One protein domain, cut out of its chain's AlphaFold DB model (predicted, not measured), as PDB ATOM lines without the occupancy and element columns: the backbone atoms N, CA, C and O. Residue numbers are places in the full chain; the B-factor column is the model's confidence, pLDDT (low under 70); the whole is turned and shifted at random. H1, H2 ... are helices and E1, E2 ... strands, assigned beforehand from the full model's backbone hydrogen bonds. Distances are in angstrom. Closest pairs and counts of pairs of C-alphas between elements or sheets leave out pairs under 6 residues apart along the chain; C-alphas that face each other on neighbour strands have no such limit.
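Overview. This is residues 9 to 97 of the 127 residues of an uncharacterized protein of Paenactinomyces guangxiensis (UniProt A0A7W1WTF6). A two-strand hairpin, E1 and E2, lies at one end of a small helical body whose core is the helical hairpin H3 and H4, with the short helix H1 packed on H3. From E2 a long loop, residues 44 to 64, swings past the helices to the other end of the domain and folds back to the beginning of H3; its residues 52 to 57 stick out. The printed part has 89 residues, with four named helices and two named strands in the order H1, H2, E1, E2, H3, H4, the sheet being E1 - E2, antiparallel. The class is mostly helix, and the whole is compact, with a radius of gyration of the C-alphas of 13.2 A and spans of 37 by 31 by 22 A.

Arrangement. The strands E1, residues 33 to 37, and E2, residues 40 to 43, form an antiparallel hairpin with 167 degrees between their directions. N 34 and O 42 are 2.8 A apart and N 40 and O 37 also 2.8 A, both within hydrogen-bond range. H2, residues 24 to 27, is apart from E2, but only just, at 8.4 A. H3, residues 65 to 80, is the hub, touching three helices. H3 and H2 only just touch, with 3 pairs of C-alphas within 8 A, by residues 65 to 69 of H3 alone; the closest C-alphas are those of Lys 24 and Trp 65, 7.3 A apart. H1, residues 12 to 16, touches H3, the closest C-alphas being those of Ser 16 and Arg 76, 4.8 A apart. H4, residues 85 to 96, touches H3 and forms a helical hairpin with it, at a shallow tilt of 32 degrees, only just short of steep, opposite ways; the closest C-alphas are those of Ser 71 and Ala 92, 4.5 A apart. H4 is apart from H1, H2 and both strands. Every O i to N i+4 pair is within hydrogen-bond range in H1, H3 and H4, while H2 is too short for such a pair.

Along the chain. E1 measures 11.3 A from first to last C-alpha and E2 9.9 A; C-alpha 33 is at (177.472, 86.415, 63.506). H3 measures 22.7 A and H4 16.3 A, while H1 and H2 measure 6.0 A and 5.2 A. H1 begins with C-alpha 12 at (191.003, 89.713, 66.912), and H4 ends with C-alpha 96 at (189.177, 94.140, 50.186).

Size, cuts and confidence. The two C-alphas farthest apart are those of Asn 38 and Gln 81, 39.4 A. The printed part has no cut. The link from E2 to H3, 21 residues, is long. The mean pLDDT of the printed part is 95.2, and no printed residue is under 70.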
ATOM      1  N   HIS A   9     188.098  94.731  67.829       96.50
ATOM      2  CA  HIS A   9     188.745  94.170  69.015       96.50
ATOM      3  C   HIS A   9     188.064  92.888  69.537       96.50
ATOM      4  O   HIS A   9     188.754  92.015  70.050       96.50
ATOM      5  N   LEU A  10     186.747  92.730  69.339       96.75
ATOM      6  CA  LEU A  10     185.977  91.542  69.742       96.75
ATOM      7  C   LEU A  10     186.261  90.310  68.869       96.75
ATOM      8  O   LEU A  10     185.875  89.190  69.216       96.75
ATOM      9  N   TYR A  11     186.902  90.507  67.714       97.50
ATOM     10  CA  TYR A  11     187.138  89.460  66.724       97.50
ATOM     11  C   TYR A  11     188.620  89.154  66.498       97.50
ATOM     12  O   TYR A  11     188.919  88.224  65.754       97.50
ATOM     13  N   THR A  12     189.552  89.862  67.140       96.94
ATOM     14  CA  THR A  12     191.003  89.713  66.912       96.94
ATOM     15  C   THR A  12     191.491  88.277  67.093       96.94
ATOM     16  O   THR A  12     192.143  87.744  66.197       96.94
ATOM     17  N   GLU A  13     191.119  87.613  68.190       96.62
ATOM     18  CA  GLU A  13     191.485  86.213  68.460       96.62
ATOM     19  C   GLU A  13     190.877  85.249  67.431       96.62
ATOM     20  O   GLU A  13     191.550  84.370  66.894       96.62
ATOM     21  N   LYS A  14     189.602  85.450  67.089       96.94
ATOM     22  CA  LYS A  14     188.887  84.618  66.107       96.94
ATOM     23  C   LYS A  14     189.457  84.773  64.699       96.94
ATOM     24  O   LYS A  14     189.396  83.830  63.911       96.94
ATOM     25  N   ILE A  15     189.947  85.967  64.365       97.94
ATOM     26  CA  ILE A  15     190.580  86.282  63.082       97.94
ATOM     27  C   ILE A  15     191.997  85.707  63.047       97.94
ATOM     28  O   ILE A  15     192.365  85.074  62.058       97.94
ATOM     29  N   SER A  16     192.788  85.878  64.110       96.94
ATOM     30  CA  SER A  16     194.169  85.381  64.174       96.94
ATOM     31  C   SER A  16     194.245  83.850  64.104       96.94
ATOM     32  O   SER A  16     195.190  83.306  63.514       96.94
ATOM     33  N   SER A  17     193.209  83.165  64.608       96.00
ATOM     34  CA  SER A  17     193.059  81.707  64.566       96.00
ATOM     35  C   SER A  17     192.633  81.150  63.199       96.00
ATOM     36  O   SER A  17     192.490  79.934  63.062       96.00
ATOM     37  N   LEU A  18     192.358  81.992  62.195       97.31
ATOM     38  CA  LEU A  18     191.934  81.511  60.878       97.31
ATOM     39  C   LEU A  18     193.071  80.748  60.167       97.31
ATOM     40  O   LEU A  18     194.245  81.135  60.269       97.31
ATOM     41  N   PRO A  19     192.739  79.684  59.406       96.44
ATOM     42  CA  PRO A  19     193.722  78.949  58.615       96.44
ATOM     43  C   PRO A  19     194.299  79.840  57.517       96.44
ATOM     44  O   PRO A  19     193.666  80.821  57.131       96.44
ATOM     45  N   GLU A  20     195.470  79.481  56.987       93.00
ATOM     46  CA  GLU A  20     196.140  80.207  55.898       93.00
ATOM     47  C   GLU A  20     195.230  80.383  54.669       93.00
ATOM     48  O   GLU A  20     195.064  81.497  54.165       93.00
ATOM     49  N   HIS A  21     194.543  79.314  54.268       94.06
ATOM     50  CA  HIS A  21     193.538  79.346  53.211       94.06
ATOM     51  C   HIS A  21     192.136  79.519  53.799       94.06
ATOM     52  O   HIS A  21     191.560  78.593  54.371       94.06
ATOM     53  N   ILE A  22     191.578  80.719  53.642       95.56
ATOM     54  CA  ILE A  22     190.228  81.049  54.103       95.56
ATOM     55  C   ILE A  22     189.208  80.634  53.043       95.56
ATOM     56  O   ILE A  22     189.307  81.010  51.878       95.56
ATOM     57  N   SER A  23     188.191  79.899  53.474       95.56
ATOM     58  CA  SER A  23     187.018  79.536  52.683       95.56
ATOM     59  C   SER A  23     185.744  80.116  53.297       95.56
ATOM     60  O   SER A  23     185.719  80.499  54.470       95.56
ATOM     61  N   LYS A  24     184.637  80.101  52.542       94.94
ATOM     62  CA  LYS A  24     183.318  80.517  53.055       94.94
ATOM     63  C   LYS A  24     182.929  79.780  54.338       94.94
ATOM     64  O   LYS A  24     182.392  80.401  55.243       94.94
ATOM     65  N   LYS A  25     183.249  78.484  54.448       93.94
ATOM     66  CA  LYS A  25     182.945  77.667  55.635       93.94
ATOM     67  C   LYS A  25     183.656  78.179  56.893       93.94
ATOM     68  O   LYS A  25     183.115  78.056  57.982       93.94
ATOM     69  N   ASN A  26     184.847  78.764  56.753       94.50
ATOM     70  CA  ASN A  26     185.568  79.344  57.890       94.50
ATOM     71  C   ASN A  26     184.911  80.636  58.402       94.50
ATOM     72  O   ASN A  26     185.085  80.982  59.568       94.50
ATOM     73  N   LEU A  27     184.187  81.349  57.533       94.94
ATOM     74  CA  LEU A  27     183.564  82.639  57.839       94.94
ATOM     75  C   LEU A  27     182.078  82.508  58.204       94.94
ATOM     76  O   LEU A  27     181.582  83.266  59.031       94.94
ATOM     77  N   LEU A  28     181.377  81.529  57.628       93.06
ATOM     78  CA  LEU A  28     179.993  81.172  57.954       93.06
ATOM     79  C   LEU A  28     179.942  80.324  59.229       93.06
ATOM     80  O   LEU A  28     179.657  79.127  59.193       93.06
ATOM     81  N   ARG A  29     180.258  80.954  60.359       93.38
ATOM     82  CA  ARG A  29     180.185  80.346  61.689       93.38
ATOM     83  C   ARG A  29     179.625  81.338  62.711       93.38
ATOM     84  O   ARG A  29     179.814  82.544  62.526       93.38
ATOM     85  N   PRO A  30     179.012  80.854  63.808       94.31
ATOM     86  CA  PRO A  30     178.445  81.713  64.849       94.31
ATOM     87  C   PRO A  30     179.436  82.737  65.414       94.31
ATOM     88  O   PRO A  30     179.033  83.835  65.778       94.31
ATOM     89  N   ASP A  31     180.735  82.422  65.415       94.38
ATOM     90  CA  ASP A  31     181.784  83.297  65.948       94.38
ATOM     91  C   ASP A  31     181.818  84.692  65.317       94.38
ATOM     92  O   ASP A  31     182.291  85.617  65.979       94.38
ATOM     93  N   PHE A  32     181.359  84.829  64.067       96.44
ATOM     94  CA  PHE A  32     181.312  86.086  63.316       96.44
ATOM     95  C   PHE A  32     179.893  86.635  63.130       96.44
ATOM     96  O   PHE A  32     179.747  87.689  62.524       96.44
ATOM     97  N   LEU A  33     178.855  85.958  63.627       95.88
ATOM     98  CA  LEU A  33     177.472  86.415  63.506       95.88
ATOM     99  C   LEU A  33     177.238  87.623  64.430       95.88
ATOM    100  O   LEU A  33     177.572  87.578  65.612       95.88
ATOM    101  N   LEU A  34     176.688  88.701  63.878       94.81
ATOM    102  CA  LEU A  34     176.263  89.901  64.602       94.81
ATOM    103  C   LEU A  34     174.775  89.835  64.924       94.81
ATOM    104  O   LEU A  34     174.373  90.069  66.059       94.81
ATOM    105  N   GLU A  35     173.966  89.499  63.924       95.62
ATOM    106  CA  GLU A  35     172.514  89.534  64.029       95.62
ATOM    107  C   GLU A  35     171.885  88.485  63.118       95.62
ATOM    108  O   GLU A  35     172.431  88.135  62.068       95.62
ATOM    109  N   LYS A  36     170.726  87.975  63.531       96.19
ATOM    110  CA  LYS A  36     169.919  87.054  62.743       96.19
ATOM    111  C   LYS A  36     168.449  87.378  62.931       96.19
ATOM    112  O   LYS A  36     167.921  87.220  64.026       96.19
ATOM    113  N   GLU A  37     167.789  87.764  61.848       95.81
ATOM    114  CA  GLU A  37     166.376  88.127  61.861       95.81
ATOM    115  C   GLU A  37     165.720  87.767  60.524       95.81
ATOM    116  O   GLU A  37     166.315  87.952  59.466       95.81
ATOM    117  N   ASN A  38     164.490  87.241  60.553       94.38
ATOM    118  CA  ASN A  38     163.661  87.012  59.359       94.38
ATOM    119  C   ASN A  38     164.360  86.232  58.221       94.38
ATOM    120  O   ASN A  38     164.146  86.492  57.040       94.38
ATOM    121  N   GLY A  39     165.215  85.266  58.576       93.00
ATOM    122  CA  GLY A  39     165.972  84.458  57.611       93.00
ATOM    123  C   GLY A  39     167.210  85.145  57.022       93.00
ATOM    124  O   GLY A  39     167.876  84.551  56.176       93.00
ATOM    125  N   MET A  40     167.547  86.354  57.473       93.06
ATOM    126  CA  MET A  40     168.791  87.048  57.152       93.06
ATOM    127  C   MET A  40     169.790  86.919  58.298       93.06
ATOM    128  O   MET A  40     169.423  86.920  59.472       93.06
ATOM    129  N   GLU A  41     171.065  86.819  57.940       94.31
ATOM    130  CA  GLU A  41     172.186  86.797  58.875       94.31
ATOM    131  C   GLU A  41     173.147  87.926  58.513       94.31
ATOM    132  O   GLU A  41     173.531  88.088  57.350       94.31
ATOM    133  N   ILE A  42     173.534  88.705  59.516       94.38
ATOM    134  CA  ILE A  42     174.538  89.754  59.406       94.38
ATOM    135  C   ILE A  42     175.783  89.236  60.103       94.38
ATOM    136  O   ILE A  42     175.759  88.979  61.303       94.38
ATOM    137  N   SER A  43     176.876  89.096  59.359       95.12
ATOM    138  CA  SER A  43     178.167  88.696  59.914       95.12
ATOM    139  C   SER A  43     179.147  89.856  59.890       95.12
ATOM    140  O   SER A  43     179.184  90.647  58.946       95.12
ATOM    141  N   TYR A  44     179.980  89.923  60.919       96.38
ATOM    142  CA  TYR A  44     181.081  90.860  61.013       96.38
ATOM    143  C   TYR A  44     182.066  90.684  59.845       96.38
ATOM    144  O   TYR A  44     182.242  89.591  59.295       96.38
ATOM    145  N   GLY A  45     182.752  91.764  59.486       95.12
ATOM    146  CA  GLY A  45     183.907  91.758  58.598       95.12
ATOM    147  C   GLY A  45     184.796  92.971  58.893       95.12
ATOM    148  O   GLY A  45     184.250  94.037  59.178       95.12
ATOM    149  N   PRO A  46     186.135  92.847  58.811       95.88
ATOM    150  CA  PRO A  46     187.080  93.889  59.224       95.88
ATOM    151  C   PRO A  46     187.171  95.051  58.215       95.88
ATOM    152  O   PRO A  46     188.169  95.232  57.521       95.88
ATOM    153  N   PHE A  47     186.103  95.848  58.127       95.31
ATOM    154  CA  PHE A  47     185.979  97.040  57.273       95.31
ATOM    155  C   PHE A  47     185.883  98.345  58.086       95.31
ATOM    156  O   PHE A  47     185.476  99.384  57.555       95.31
ATOM    157  N   ASP A  48     186.286  98.297  59.355       95.38
ATOM    158  CA  ASP A  48     186.132  99.330  60.386       95.38
ATOM    159  C   ASP A  48     187.011 100.581  60.194       95.38
ATOM    160  O   ASP A  48     186.995 101.488  61.023       95.38
ATOM    161  N   TYR A  49     187.790 100.672  59.116       96.38
ATOM    162  CA  TYR A  49     188.562 101.876  58.818       96.38
ATOM    163  C   TYR A  49     187.730 102.921  58.066       96.38
ATOM    164  O   TYR A  49     187.019 102.610  57.102       96.38
ATOM    165  N   LEU A  50     187.885 104.183  58.455       94.19
ATOM    166  CA  LEU A  50     187.371 105.348  57.748       94.19
ATOM    167  C   LEU A  50     188.522 106.315  57.445       94.19
ATOM    168  O   LEU A  50     189.362 106.597  58.303       94.19
ATOM    169  N   ASN A  51     188.551 106.829  56.215       92.94
ATOM    170  CA  ASN A  51     189.445 107.917  55.839       92.94
ATOM    171  C   ASN A  51     188.728 109.257  56.100       92.94
ATOM    172  O   ASN A  51     187.806 109.567  55.343       92.94
ATOM    173  N   PRO A  52     189.107 110.030  57.137       91.88
ATOM    174  CA  PRO A  52     188.454 111.305  57.446       91.88
ATOM    175  C   PRO A  52     188.708 112.373  56.373       91.88
ATOM    176  O   PRO A  52     187.865 113.236  56.161       91.88
ATOM    177  N   GLU A  53     189.803 112.253  55.622       91.69
ATOM    178  CA  GLU A  53     190.195 113.200  54.571       91.69
ATOM    179  C   GLU A  53     189.566 112.866  53.201       91.69
ATOM    180  O   GLU A  53     189.962 113.395  52.157       91.69
ATOM    181  N   ALA A  54     188.611 111.929  53.156       90.50
ATOM    182  CA  ALA A  54     188.013 111.477  51.906       90.50
ATOM    183  C   ALA A  54     187.108 112.551  51.281       90.50
ATOM    184  O   ALA A  54     186.056 112.890  51.813       90.50
ATOM    185  N   LYS A  55     187.463 113.005  50.072       90.12
ATOM    186  CA  LYS A  55     186.612 113.892  49.251       90.12
ATOM    187  C   LYS A  55     185.410 113.168  48.628       90.12
ATOM    188  O   LYS A  55     184.416 113.801  48.295       90.12
ATOM    189  N   ILE A  56     185.515 111.848  48.443       88.12
ATOM    190  CA  ILE A  56     184.458 110.974  47.917       88.12
ATOM    191  C   ILE A  56     184.339 109.738  48.801       88.12
ATOM    192  O   ILE A  56     185.338 109.076  49.095       88.12
ATOM    193  N   VAL A  57     183.102 109.380  49.148       89.75
ATOM    194  CA  VAL A  57     182.781 108.159  49.891       89.75
ATOM    195  C   VAL A  57     182.138 107.137  48.958       89.75
ATOM    196  O   VAL A  57     181.124 107.401  48.319       89.75
ATOM    197  N   LYS A  58     182.733 105.943  48.900       87.25
ATOM    198  CA  LYS A  58     182.197 104.780  48.182       87.25
ATOM    199  C   LYS A  58     181.434 103.911  49.178       87.25
ATOM    200  O   LYS A  58     182.055 103.327  50.066       87.25
ATOM    201  N   VAL A  59     180.112 103.831  49.037       88.12
ATOM    202  CA  VAL A  59     179.250 103.044  49.931       88.12
ATOM    203  C   VAL A  59     178.874 101.733  49.245       88.12
ATOM    204  O   VAL A  59     178.157 101.727  48.249       88.12
ATOM    205  N   GLY A  60     179.389 100.620  49.766       86.88
ATOM    206  CA  GLY A  60     178.938  99.277  49.404       86.88
ATOM    207  C   GLY A  60     177.941  98.765  50.441       86.88
ATOM    208  O   GLY A  60     178.114  99.046  51.622       86.88
ATOM    209  N   ILE A  61     176.923  98.021  50.004       88.00
ATOM    210  CA  ILE A  61     175.911  97.447  50.907       88.00
ATOM    211  C   ILE A  61     176.483  96.211  51.614       88.00
ATOM    212  O   ILE A  61     176.623  96.200  52.830       88.00
ATOM    213  N   THR A  62     176.896  95.205  50.837       90.62
ATOM    214  CA  THR A  62     177.465  93.954  51.359       90.62
ATOM    215  C   THR A  62     178.652  93.542  50.493       90.62
ATOM    216  O   THR A  62     178.520  93.510  49.264       90.62
ATOM    217  N   PRO A  63     179.822  93.229  51.079       92.00
ATOM    218  CA  PRO A  63     180.956  92.755  50.302       92.00
ATOM    219  C   PRO A  63     180.644  91.398  49.666       92.00
ATOM    220  O   PRO A  63     180.040  90.518  50.277       92.00
ATOM    221  N   GLY A  64     181.121  91.195  48.439       93.44
ATOM    222  CA  GLY A  64     181.114  89.864  47.834       93.44
ATOM    223  C   GLY A  64     182.050  88.906  48.581       93.44
ATOM    224  O   GLY A  64     182.990  89.332  49.253       93.44
ATOM    225  N   TRP A  65     181.862  87.596  48.406       94.12
ATOM    226  CA  TRP A  65     182.655  86.576  49.107       94.12
ATOM    227  C   TRP A  65     184.170  86.750  48.971       94.12
ATOM    228  O   TRP A  65     184.883  86.648  49.964       94.12
ATOM    229  N   SER A  66     184.672  87.047  47.770       94.38
ATOM    230  CA  SER A  66     186.108  87.268  47.559       94.38
ATOM    231  C   SER A  66     186.624  88.480  48.334       94.38
ATOM    232  O   SER A  66     187.713  88.426  48.891       94.38
ATOM    233  N   GLN A  67     185.832  89.552  48.427       96.00
ATOM    234  CA  GLN A  67     186.183  90.743  49.206       96.00
ATOM    235  C   GLN A  67     186.190  90.417  50.700       96.00
ATOM    236  O   GLN A  67     187.143  90.750  51.395       96.00
ATOM    237  N   MET A  68     185.174  89.698  51.183       96.12
ATOM    238  CA  MET A  68     185.112  89.261  52.577       96.12
ATOM    239  C   MET A  68     186.333  88.399  52.937       96.12
ATOM    240  O   MET A  68     187.040  88.718  53.888       96.12
ATOM    241  N   MET A  69     186.662  87.377  52.142       96.94
ATOM    242  CA  MET A  69     187.838  86.529  52.384       96.94
ATOM    243  C   MET A  69     189.153  87.322  52.352       96.94
ATOM    244  O   MET A  69     189.993  87.116  53.226       96.94
ATOM    245  N   LEU A  70     189.312  88.264  51.414       97.38
ATOM    246  CA  LEU A  70     190.477  89.156  51.365       97.38
ATOM    247  C   LEU A  70     190.595  90.026  52.621       97.38
ATOM    248  O   LEU A  70     191.698  90.193  53.132       97.38
ATOM    249  N   SER A  71     189.477  90.549  53.136       97.94
ATOM    250  CA  SER A  71     189.482  91.383  54.345       97.94
ATOM    251  C   SER A  71     189.964  90.593  55.563       97.94
ATOM    252  O   SER A  71     190.833  91.057  56.295       97.94
ATOM    253  N   TYR A  72     189.472  89.362  55.730       98.25
ATOM    254  CA  TYR A  72     189.873  88.477  56.819       98.25
ATOM    255  C   TYR A  72     191.321  88.002  56.688       98.25
ATOM    256  O   TYR A  72     192.036  87.985  57.687       98.25
ATOM    257  N   ALA A  73     191.762  87.644  55.478       98.12
ATOM    258  CA  ALA A  73     193.141  87.226  55.228       98.12
ATOM    259  C   ALA A  73     194.119  88.353  55.574       98.12
ATOM    260  O   ALA A  73     195.027  88.157  56.378       98.12
ATOM    261  N   GLN A  74     193.860  89.558  55.055       98.50
ATOM    262  CA  GLN A  74     194.682  90.730  55.335       98.50
ATOM    263  C   GLN A  74     194.682  91.082  56.827       98.50
ATOM    264  O   GLN A  74     195.741  91.352  57.387       98.50
ATOM    265  N   ALA A  75     193.519  91.043  57.488       98.44
ATOM    266  CA  ALA A  75     193.429  91.338  58.913       98.44
ATOM    267  C   ALA A  75     194.201  90.324  59.771       98.44
ATOM    268  O   ALA A  75     194.932  90.715  60.680       98.44
ATOM    269  N   ARG A  76     194.084  89.026  59.460       98.38
ATOM    270  CA  ARG A  76     194.832  87.946  60.117       98.38
ATOM    271  C   ARG A  76     196.336  88.145  59.974       98.38
ATOM    272  O   ARG A  76     197.059  88.026  60.961       98.38
ATOM    273  N   ASP A  77     196.804  88.438  58.766       98.19
ATOM    274  CA  ASP A  77     198.234  88.579  58.498       98.19
ATOM    275  C   ASP A  77     198.801  89.820  59.198       98.19
ATOM    276  O   ASP A  77     199.838  89.735  59.852       98.19
ATOM    277  N   SER A  78     198.074  90.940  59.178       98.12
ATOM    278  CA  SER A  78     198.463  92.153  59.907       98.12
ATOM    279  C   SER A  78     198.410  91.986  61.434       98.12
ATOM    280  O   SER A  78     199.267  92.529  62.129       98.12
ATOM    281  N   LEU A  79     197.471  91.197  61.974       98.06
ATOM    282  CA  LEU A  79     197.458  90.824  63.397       98.06
ATOM    283  C   LEU A  79     198.714  90.036  63.784       98.06
ATOM    284  O   LEU A  79     199.341  90.334  64.796       98.06
ATOM    285  N   ARG A  80     199.110  89.053  62.967       96.38
ATOM    286  CA  ARG A  80     200.315  88.236  63.205       96.38
ATOM    287  C   ARG A  80     201.612  89.043  63.123       96.38
ATOM    288  O   ARG A  80     202.600  88.654  63.732       96.38
ATOM    289  N   GLN A  81     201.598  90.156  62.396       97.19
ATOM    290  CA  GLN A  81     202.713  91.103  62.312       97.19
ATOM    291  C   GLN A  81     202.783  92.067  63.509       97.19
ATOM    292  O   GLN A  81     203.757  92.801  63.629       97.19
ATOM    293  N   GLY A  82     201.785  92.068  64.402       97.44
ATOM    294  CA  GLY A  82     201.747  92.963  65.562       97.44
ATOM    295  C   GLY A  82     201.350  94.405  65.229       97.44
ATOM    296  O   GLY A  82     201.676  95.316  65.988       97.44
ATOM    297  N   ASN A  83     200.658  94.631  64.106       98.12
ATOM    298  CA  ASN A  83     200.210  95.967  63.710       98.12
ATOM    299  C   ASN A  83     199.122  96.508  64.659       98.12
ATOM    300  O   ASN A  83     198.411  95.754  65.326       98.12
ATOM    301  N   SER A  84     198.949  97.833  64.689       97.62
ATOM    302  CA  SER A  84     197.872  98.470  65.455       97.62
ATOM    303  C   SER A  84     196.493  98.160  64.855       97.62
ATOM    304  O   SER A  84     196.369  97.898  63.660       97.62
ATOM    305  N   ALA A  85     195.432  98.233  65.665       97.25
ATOM    306  CA  ALA A  85     194.061  97.988  65.202       97.25
ATOM    307  C   ALA A  85     193.658  98.886  64.018       97.25
ATOM    308  O   ALA A  85     193.021  98.419  63.074       97.25
ATOM    309  N   GLU A  86     194.060 100.159  64.056       97.31
ATOM    310  CA  GLU A  86     193.814 101.094  62.961       97.31
ATOM    311  C   GLU A  86     194.525 100.661  61.678       97.31
ATOM    312  O   GLU A  86     193.885 100.607  60.629       97.31
ATOM    313  N   GLU A  87     195.808 100.300  61.763       97.81
ATOM    314  CA  GLU A  87     196.586  99.862  60.603       97.81
ATOM    315  C   GLU A  87     196.039  98.550  60.026       97.81
ATOM    316  O   GLU A  87     195.876  98.413  58.816       97.81
ATOM    317  N   ILE A  88     195.666  97.598  60.886       98.44
ATOM    318  CA  ILE A  88     195.055  96.335  60.462       98.44
ATOM    319  C   ILE A  88     193.761  96.595  59.684       98.44
ATOM    320  O   ILE A  88     193.576  96.077  58.579       98.44
ATOM    321  N   CYS A  89     192.870  97.417  60.241       97.94
ATOM    322  CA  CYS A  89     191.603  97.747  59.602       97.94
ATOM    323  C   CYS A  89     191.810  98.568  58.322       97.94
ATOM    324  O   CYS A  89     191.073  98.376  57.354       97.94
ATOM    325  N   TYR A  90     192.816  99.449  58.281       97.50
ATOM    326  CA  TYR A  90     193.200 100.190  57.080       97.50
ATOM    327  C   TYR A  90     193.616  99.245  55.953       97.50
ATOM    328  O   TYR A  90     193.057  99.315  54.854       97.50
ATOM    329  N   GLN A  91     194.538  98.319  56.227       98.06
ATOM    330  CA  GLN A  91     195.021  97.364  55.232       98.06
ATOM    331  C   GLN A  91     193.893  96.443  54.759       98.06
ATOM    332  O   GLN A  91     193.706  96.270  53.552       98.06
ATOM    333  N   ALA A  92     193.077  95.918  55.680       97.81
ATOM    334  CA  ALA A  92     191.924  95.086  55.340       97.81
ATOM    335  C   ALA A  92     190.933  95.832  54.433       97.81
ATOM    336  O   ALA A  92     190.567  95.332  53.365       97.81
ATOM    337  N   LYS A  93     190.569  97.071  54.794       95.69
ATOM    338  CA  LYS A  93     189.710  97.950  53.991       95.69
ATOM    339  C   LYS A  93     190.306  98.197  52.607       95.69
ATOM    340  O   LYS A  93     189.595  98.033  51.616       95.69
ATOM    341  N   LYS A  94     191.583  98.574  52.525       94.50
ATOM    342  CA  LYS A  94     192.285  98.895  51.274       94.50
ATOM    343  C   LYS A  94     192.337  97.695  50.331       94.50
ATOM    344  O   LYS A  94     192.012  97.818  49.149       94.50
ATOM    345  N   GLN A  95     192.694  96.528  50.857       95.69
ATOM    346  CA  GLN A  95     192.815  95.316  50.060       95.69
ATOM    347  C   GLN A  95     191.448  94.837  49.567       95.69
ATOM    348  O   GLN A  95     191.283  94.559  48.377       95.69
ATOM    349  N   ALA A  96     190.453  94.791  50.453       96.19
ATOM    350  CA  ALA A  96     189.177  94.140  50.186       96.19
ATOM    351  C   ALA A  96     188.114  95.029  49.535       96.19
ATOM    352  O   ALA A  96     187.303  94.526  48.754       96.19
ATOM    353  N   SER A  97     188.082  96.331  49.840       93.00
ATOM    354  CA  SER A  97     186.971  97.195  49.421       93.00
ATOM    355  C   SER A  97     186.852  97.220  47.908       93.00
ATOM    356  O   SER A  97     187.780  97.625  47.202       93.00
TER     357      SER A  97